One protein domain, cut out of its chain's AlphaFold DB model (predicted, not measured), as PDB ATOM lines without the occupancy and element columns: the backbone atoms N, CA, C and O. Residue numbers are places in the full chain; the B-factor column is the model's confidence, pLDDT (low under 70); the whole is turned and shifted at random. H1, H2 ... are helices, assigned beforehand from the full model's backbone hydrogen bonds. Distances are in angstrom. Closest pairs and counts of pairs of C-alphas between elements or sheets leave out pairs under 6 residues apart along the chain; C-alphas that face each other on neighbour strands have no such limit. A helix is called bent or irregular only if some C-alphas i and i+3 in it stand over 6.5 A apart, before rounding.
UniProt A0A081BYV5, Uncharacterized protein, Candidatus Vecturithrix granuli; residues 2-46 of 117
ATOM      1  N   ARG A   2     180.508 199.238  93.412       56.72
ATOM      2  CA  ARG A   2     181.105 198.137  94.186       56.72
ATOM      3  C   ARG A   2     179.964 197.218  94.663       56.72
ATOM      4  O   ARG A   2     178.870 197.721  94.910       56.72
ATOM      5  N   LYS A   3     180.171 195.894  94.761       54.19
ATOM      6  CA  LYS A   3     179.143 194.923  95.227       54.19
ATOM      7  C   LYS A   3     178.424 195.399  96.502       54.19
ATOM      8  O   LYS A   3     177.221 195.212  96.642       54.19
ATOM      9  N   THR A   4     179.154 196.100  97.364       65.25
ATOM     10  CA  THR A   4     178.679 196.745  98.591       65.25
ATOM     11  C   THR A   4     177.605 197.819  98.379       65.25
ATOM     12  O   THR A   4     176.743 197.971  99.234       65.25
ATOM     13  N   GLY A   5     177.583 198.529  97.247       72.75
ATOM     14  CA  GLY A   5     176.606 199.593  96.978       72.75
ATOM     15  C   GLY A   5     175.196 199.078  96.670       72.75
ATOM     16  O   GLY A   5     174.221 199.630  97.168       72.75
ATOM     17  N   LEU A   6     175.076 197.990  95.901       75.56
ATOM     18  CA  LEU A   6     173.782 197.342  95.620       75.56
ATOM     19  C   LEU A   6     173.206 196.670  96.871       75.56
ATOM     20  O   LEU A   6     172.001 196.742  97.106       75.56
ATOM     21  N   ILE A   7     174.076 196.044  97.670       81.94
ATOM     22  CA  ILE A   7     173.722 195.468  98.972       81.94
ATOM     23  C   ILE A   7     173.258 196.584  99.912       81.94
ATOM     24  O   ILE A   7     172.144 196.514 100.414       81.94
ATOM     25  N   GLY A   8     174.023 197.669 100.052       83.62
ATOM     26  CA  GLY A   8     173.657 198.806 100.902       83.62
ATOM     27  C   GLY A   8     172.343 199.479 100.494       83.62
ATOM     28  O   GLY A   8     171.541 199.849 101.342       83.62
ATOM     29  N   ILE A   9     172.050 199.566  99.197       81.75
ATOM     30  CA  ILE A   9     170.763 200.066  98.695       81.75
ATOM     31  C   ILE A   9     169.574 199.201  99.160       81.75
ATOM     32  O   ILE A   9     168.517 199.734  99.525       81.75
ATOM     33  N   LYS A  10     169.744 197.873  99.164       84.19
ATOM     34  CA  LYS A  10     168.705 196.908  99.554       84.19
ATOM     35  C   LYS A  10     168.582 196.758 101.068       84.19
ATOM     36  O   LYS A  10     167.478 196.804 101.606       84.19
ATOM     37  N   GLU A  11     169.707 196.563 101.736       87.12
ATOM     38  CA  GLU A  11     169.798 196.153 103.139       87.12
ATOM     39  C   GLU A  11     169.937 197.351 104.077       87.12
ATOM     40  O   GLU A  11     169.355 197.352 105.163       87.12
ATOM     41  N   GLY A  12     170.593 198.412 103.607       86.69
ATOM     42  CA  GLY A  12     170.701 199.701 104.271       86.69
ATOM     43  C   GLY A  12     172.114 200.263 104.303       86.69
ATOM     44  O   GLY A  12     173.099 199.533 104.371       86.69
ATOM     45  N   VAL A  13     172.192 201.592 104.269       84.88
ATOM     46  CA  VAL A  13     173.421 202.363 104.479       84.88
ATOM     47  C   VAL A  13     173.270 203.177 105.757       84.88
ATOM     48  O   VAL A  13     172.203 203.750 106.003       84.88
ATOM     49  N   SER A  14     174.330 203.219 106.565       85.94
ATOM     50  CA  SER A  14     174.376 204.044 107.772       85.94
ATOM     51  C   SER A  14     174.434 205.522 107.399       85.94
ATOM     52  O   SER A  14     175.236 205.921 106.556       85.94
ATOM     53  N   PHE A  15     173.597 206.332 108.034       82.12
ATOM     54  CA  PHE A  15     173.594 207.788 107.913       82.12
ATOM     55  C   PHE A  15     174.121 208.434 109.205       82.12
ATOM     56  O   PHE A  15     174.107 207.785 110.254       82.12
ATOM     57  N   PRO A  16     174.588 209.696 109.154       83.25
ATOM     58  CA  PRO A  16     175.034 210.420 110.343       83.25
ATOM     59  C   PRO A  16     173.940 210.512 111.415       83.25
ATOM     60  O   PRO A  16     172.750 210.503 111.096       83.25
ATOM     61  N   LEU A  17     174.347 210.675 112.680       81.12
ATOM     62  CA  LEU A  17     173.440 210.737 113.839       81.12
ATOM     63  C   LEU A  17     172.402 211.866 113.755       81.12
ATOM     64  O   LEU A  17     171.337 211.761 114.352       81.12
ATOM     65  N   CYS A  18     172.681 212.922 112.988       76.62
ATOM     66  CA  CYS A  18     171.722 213.995 112.734       76.62
ATOM     67  C   CYS A  18     170.544 213.572 111.834       76.62
ATOM     68  O   CYS A  18     169.579 214.319 111.694       76.62
ATOM     69  N   SER A  19     170.588 212.389 111.207       78.81
ATOM     70  CA  SER A  19     169.480 211.882 110.398       78.81
ATOM     71  C   SER A  19     168.401 211.247 111.270       78.81
ATOM     72  O   SER A  19     168.677 210.359 112.069       78.81
ATOM     73  N   ALA A  20     167.133 211.580 111.005       78.94
ATOM     74  CA  ALA A  20     165.977 210.960 111.665       78.94
ATOM     75  C   ALA A  20     165.879 209.429 111.476       78.94
ATOM     76  O   ALA A  20     165.099 208.764 112.154       78.94
ATOM     77  N   LYS A  21     166.633 208.857 110.524       80.50
ATOM     78  CA  LYS A  21     166.745 207.409 110.311       80.50
ATOM     79  C   LYS A  21     168.225 207.029 110.202       80.50
ATOM     80  O   LYS A  21     168.840 207.406 109.203       80.50
ATOM     81  N   PRO A  22     168.774 206.262 111.162       83.81
ATOM     82  CA  PRO A  22     170.200 205.928 111.193       83.81
ATOM     83  C   PRO A  22     170.595 204.944 110.088       83.81
ATOM     84  O   PRO A  22     171.735 204.942 109.645       83.81
ATOM     85  N   ILE A  23     169.647 204.136 109.604       88.25
ATOM     86  CA  ILE A  23     169.831 203.245 108.459       88.25
ATOM     87  C   ILE A  23     168.779 203.593 107.413       88.25
ATOM     88  O   ILE A  23     167.576 203.567 107.691       88.25
ATOM     89  N   ARG A  24     169.221 203.899 106.191       82.88
ATOM     90  CA  ARG A  24     168.330 204.170 105.057       82.88
ATOM     91  C   ARG A  24     168.482 203.103 103.988       82.88
ATOM     92  O   ARG A  24     169.592 202.759 103.601       82.88
ATOM     93  N   LYS A  25     167.343 202.606 103.505       88.75
ATOM     94  CA  LYS A  25     167.242 201.623 102.425       88.75
ATOM     95  C   LYS A  25     166.014 201.889 101.572       88.75
ATOM     96  O   LYS A  25     165.015 202.410 102.060       88.75
ATOM     97  N   ILE A  26     166.095 201.475 100.317       82.56
ATOM     98  CA  ILE A  26     164.990 201.486  99.341       82.56
ATOM     99  C   ILE A  26     164.411 200.078  99.131       82.56
ATOM    100  O   ILE A  26     163.374 199.919  98.488       82.56
ATOM    101  N   GLY A  27     165.043 199.055  99.724       84.56
ATOM    102  CA  GLY A  27     164.546 197.683  99.747       84.56
ATOM    103  C   GLY A  27     164.505 197.049  98.358       84.56
ATOM    104  O   GLY A  27     165.423 197.205  97.557       84.56
ATOM    105  N   ASN A  28     163.418 196.330  98.075       85.38
ATOM    106  CA  ASN A  28     163.227 195.583  96.829       85.38
ATOM    107  C   ASN A  28     162.418 196.352  95.771       85.38
ATOM    108  O   ASN A  28     161.769 195.735  94.928       85.38
ATOM    109  N   ASN A  29     162.432 197.690  95.796       85.88
ATOM    110  CA  ASN A  29     161.741 198.481  94.778       85.88
ATOM    111  C   ASN A  29     162.348 198.211  93.387       85.88
ATOM    112  O   ASN A  29     163.463 198.640  93.080       85.88
ATOM    113  N   SER A  30     161.605 197.498  92.541       83.06
ATOM    114  CA  SER A  30     162.075 197.037  91.232       83.06
ATOM    115  C   SER A  30     162.401 198.184  90.277       83.06
ATOM    116  O   SER A  30     163.347 198.070  89.497       83.06
ATOM    117  N   VAL A  31     161.681 199.307  90.366       81.62
ATOM    118  CA  VAL A  31     161.936 200.504  89.552       81.62
ATOM    119  C   VAL A  31     163.308 201.076  89.887       81.62
ATOM    120  O   VAL A  31     164.119 201.297  88.987       81.62
ATOM    121  N   VAL A  32     163.605 201.244  91.177       81.25
ATOM    122  CA  VAL A  32     164.892 201.806  91.603       81.25
ATOM    123  C   VAL A  32     166.037 200.838  91.316       81.25
ATOM    124  O   VAL A  32     167.065 201.248  90.789       81.25
ATOM    125  N   LEU A  33     165.859 199.540  91.572       84.50
ATOM    126  CA  LEU A  33     166.881 198.535  91.260       84.50
ATOM    127  C   LEU A  33     167.183 198.461  89.757       84.50
ATOM    128  O   LEU A  33     168.344 198.322  89.362       84.50
ATOM    129  N   ARG A  34     166.160 198.604  88.907       83.94
ATOM    130  CA  ARG A  34     166.333 198.684  87.454       83.94
ATOM    131  C   ARG A  34     167.079 199.954  87.049       83.94
ATOM    132  O   ARG A  34     167.971 199.869  86.209       83.94
ATOM    133  N   ALA A  35     166.764 201.100  87.651       83.06
ATOM    134  CA  ALA A  35     167.494 202.347  87.416       83.06
ATOM    135  C   ALA A  35     168.973 202.221  87.824       83.06
ATOM    136  O   ALA A  35     169.854 202.501  87.017       83.06
ATOM    137  N   VAL A  36     169.251 201.692  89.020       81.06
ATOM    138  CA  VAL A  36     170.616 201.420  89.503       81.06
ATOM    139  C   VAL A  36     171.368 200.501  88.545       81.06
ATOM    140  O   VAL A  36     172.524 200.763  88.233       81.06
ATOM    141  N   THR A  37     170.716 199.448  88.047       82.88
ATOM    142  CA  THR A  37     171.322 198.522  87.078       82.88
ATOM    143  C   THR A  37     171.676 199.233  85.773       82.88
ATOM    144  O   THR A  37     172.780 199.046  85.283       82.88
ATOM    145  N   LYS A  38     170.795 200.095  85.249       82.62
ATOM    146  CA  LYS A  38     171.074 200.881  84.035       82.62
ATOM    147  C   LYS A  38     172.227 201.863  84.215       82.62
ATOM    148  O   LYS A  38     173.009 202.049  83.295       82.62
ATOM    149  N   VAL A  39     172.325 202.500  85.381       78.31
ATOM    150  CA  VAL A  39     173.405 203.452  85.683       78.31
ATOM    151  C   VAL A  39     174.723 202.723  85.945       78.31
ATOM    152  O   VAL A  39     175.786 203.275  85.688       78.31
ATOM    153  N   LYS A  40     174.670 201.473  86.431       77.44
ATOM    154  CA  LYS A  40     175.836 200.710  86.890       77.44
ATOM    155  C   LYS A  40     176.970 200.645  85.871       77.44
ATOM    156  O   LYS A  40     178.125 200.749  86.285       77.44
ATOM    157  N   ASP A  41     176.624 200.471  84.601       78.56
ATOM    158  CA  ASP A  41     177.567 200.275  83.495       78.56
ATOM    159  C   ASP A  41     178.300 201.561  83.095       78.56
ATOM    160  O   ASP A  41     179.257 201.509  82.336       78.56
ATOM    161  N   TYR A  42     177.871 202.701  83.637       74.06
ATOM    162  CA  TYR A  42     178.473 204.009  83.406       74.06
ATOM    163  C   TYR A  42     179.181 204.547  84.654       74.06
ATOM    164  O   TYR A  42     179.606 205.693  84.660       74.06
ATOM    165  N   LEU A  43     179.281 203.765  85.738       70.38
ATOM    166  CA  LEU A  43     179.818 204.243  87.023       70.38
ATOM    167  C   LEU A  43     181.344 204.382  87.063       70.38
ATOM    168  O   LEU A  43     181.863 204.979  88.001       70.38
ATOM    169  N   ASP A  44     182.054 203.782  86.113       69.75
ATOM    170  CA  ASP A  44     183.486 204.003  85.872       69.75
ATOM    171  C   ASP A  44     183.757 205.392  85.272       69.75
ATOM    172  O   ASP A  44     184.842 205.946  85.433       69.75
ATOM    173  N   ARG A  45     182.739 205.983  84.644       66.69
ATOM    174  CA  ARG A  45     182.690 207.387  84.254       66.69
ATOM    175  C   ARG A  45     182.017 208.126  85.404       66.69
ATOM    176  O   ARG A  45     180.797 208.193  85.480       66.69
ATOM    177  N   THR A  46     182.802 208.562  86.385       63.75
ATOM    178  CA  THR A  46     182.271 209.193  87.598       63.75
ATOM    179  C   THR A  46     181.361 210.362  87.215       63.75
ATOM    180  O   THR A  46     181.842 211.344  86.667       63.75
TER     181      THR A  46
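Overview. This is residues 2 to 46 of the 117 residues of an uncharacterized protein of Candidatus Vecturithrix granuli (UniProt A0A081BYV5). Two short helices, H1 and then H2, run in nearly opposite directions side by side with a gap between them, and the long link that joins them makes a loop that reaches away from the pair and folds back. The far part of this loop, residues 16 to 21, sticks out as an arm; nearer the helices its two limbs are paired at residues 13 to 14 and 23 to 24. The printed part has 45 residues with two named helices and no named strand; the class is all helix, though under half of the residues, 20 of 45, are in named elements. The whole is loose, with a radius of gyration of the C-alphas of 11.9 A, and spans 32 by 23 by 14 A.

Arrangement. H1, residues 3 to 11, comes first, and a long link of 18 residues, 12 to 29, joins it to H2, residues 30 to 40. Within this link, residues 13 to 14 form a short antiparallel pairing with residues 23 to 24. Residues 16 to 21 stand free. H1 and H2 are near each other: their closest C-alphas are 8.0 A apart, and 9 pairs lie within 10 A. In H1 and H2 every O i to N i+4 pair is within hydrogen-bond range.

Along the chain. H1 begins at C-alpha 3, at (179.143, 194.923, 95.227), and measures 12.3 A from first to last C-alpha. H2 measures 14.9 A and ends at C-alpha 40, at (175.836, 200.710, 86.890). Neither helix is bent.

Size, cuts and confidence. The two C-alphas farthest apart are those of Cys 18 and Asp 41, 32.8 A. The printed part has no cut. The mean pLDDT of the printed part is 79.3, and residues 2 to 4 and 44 to 46 are under 70.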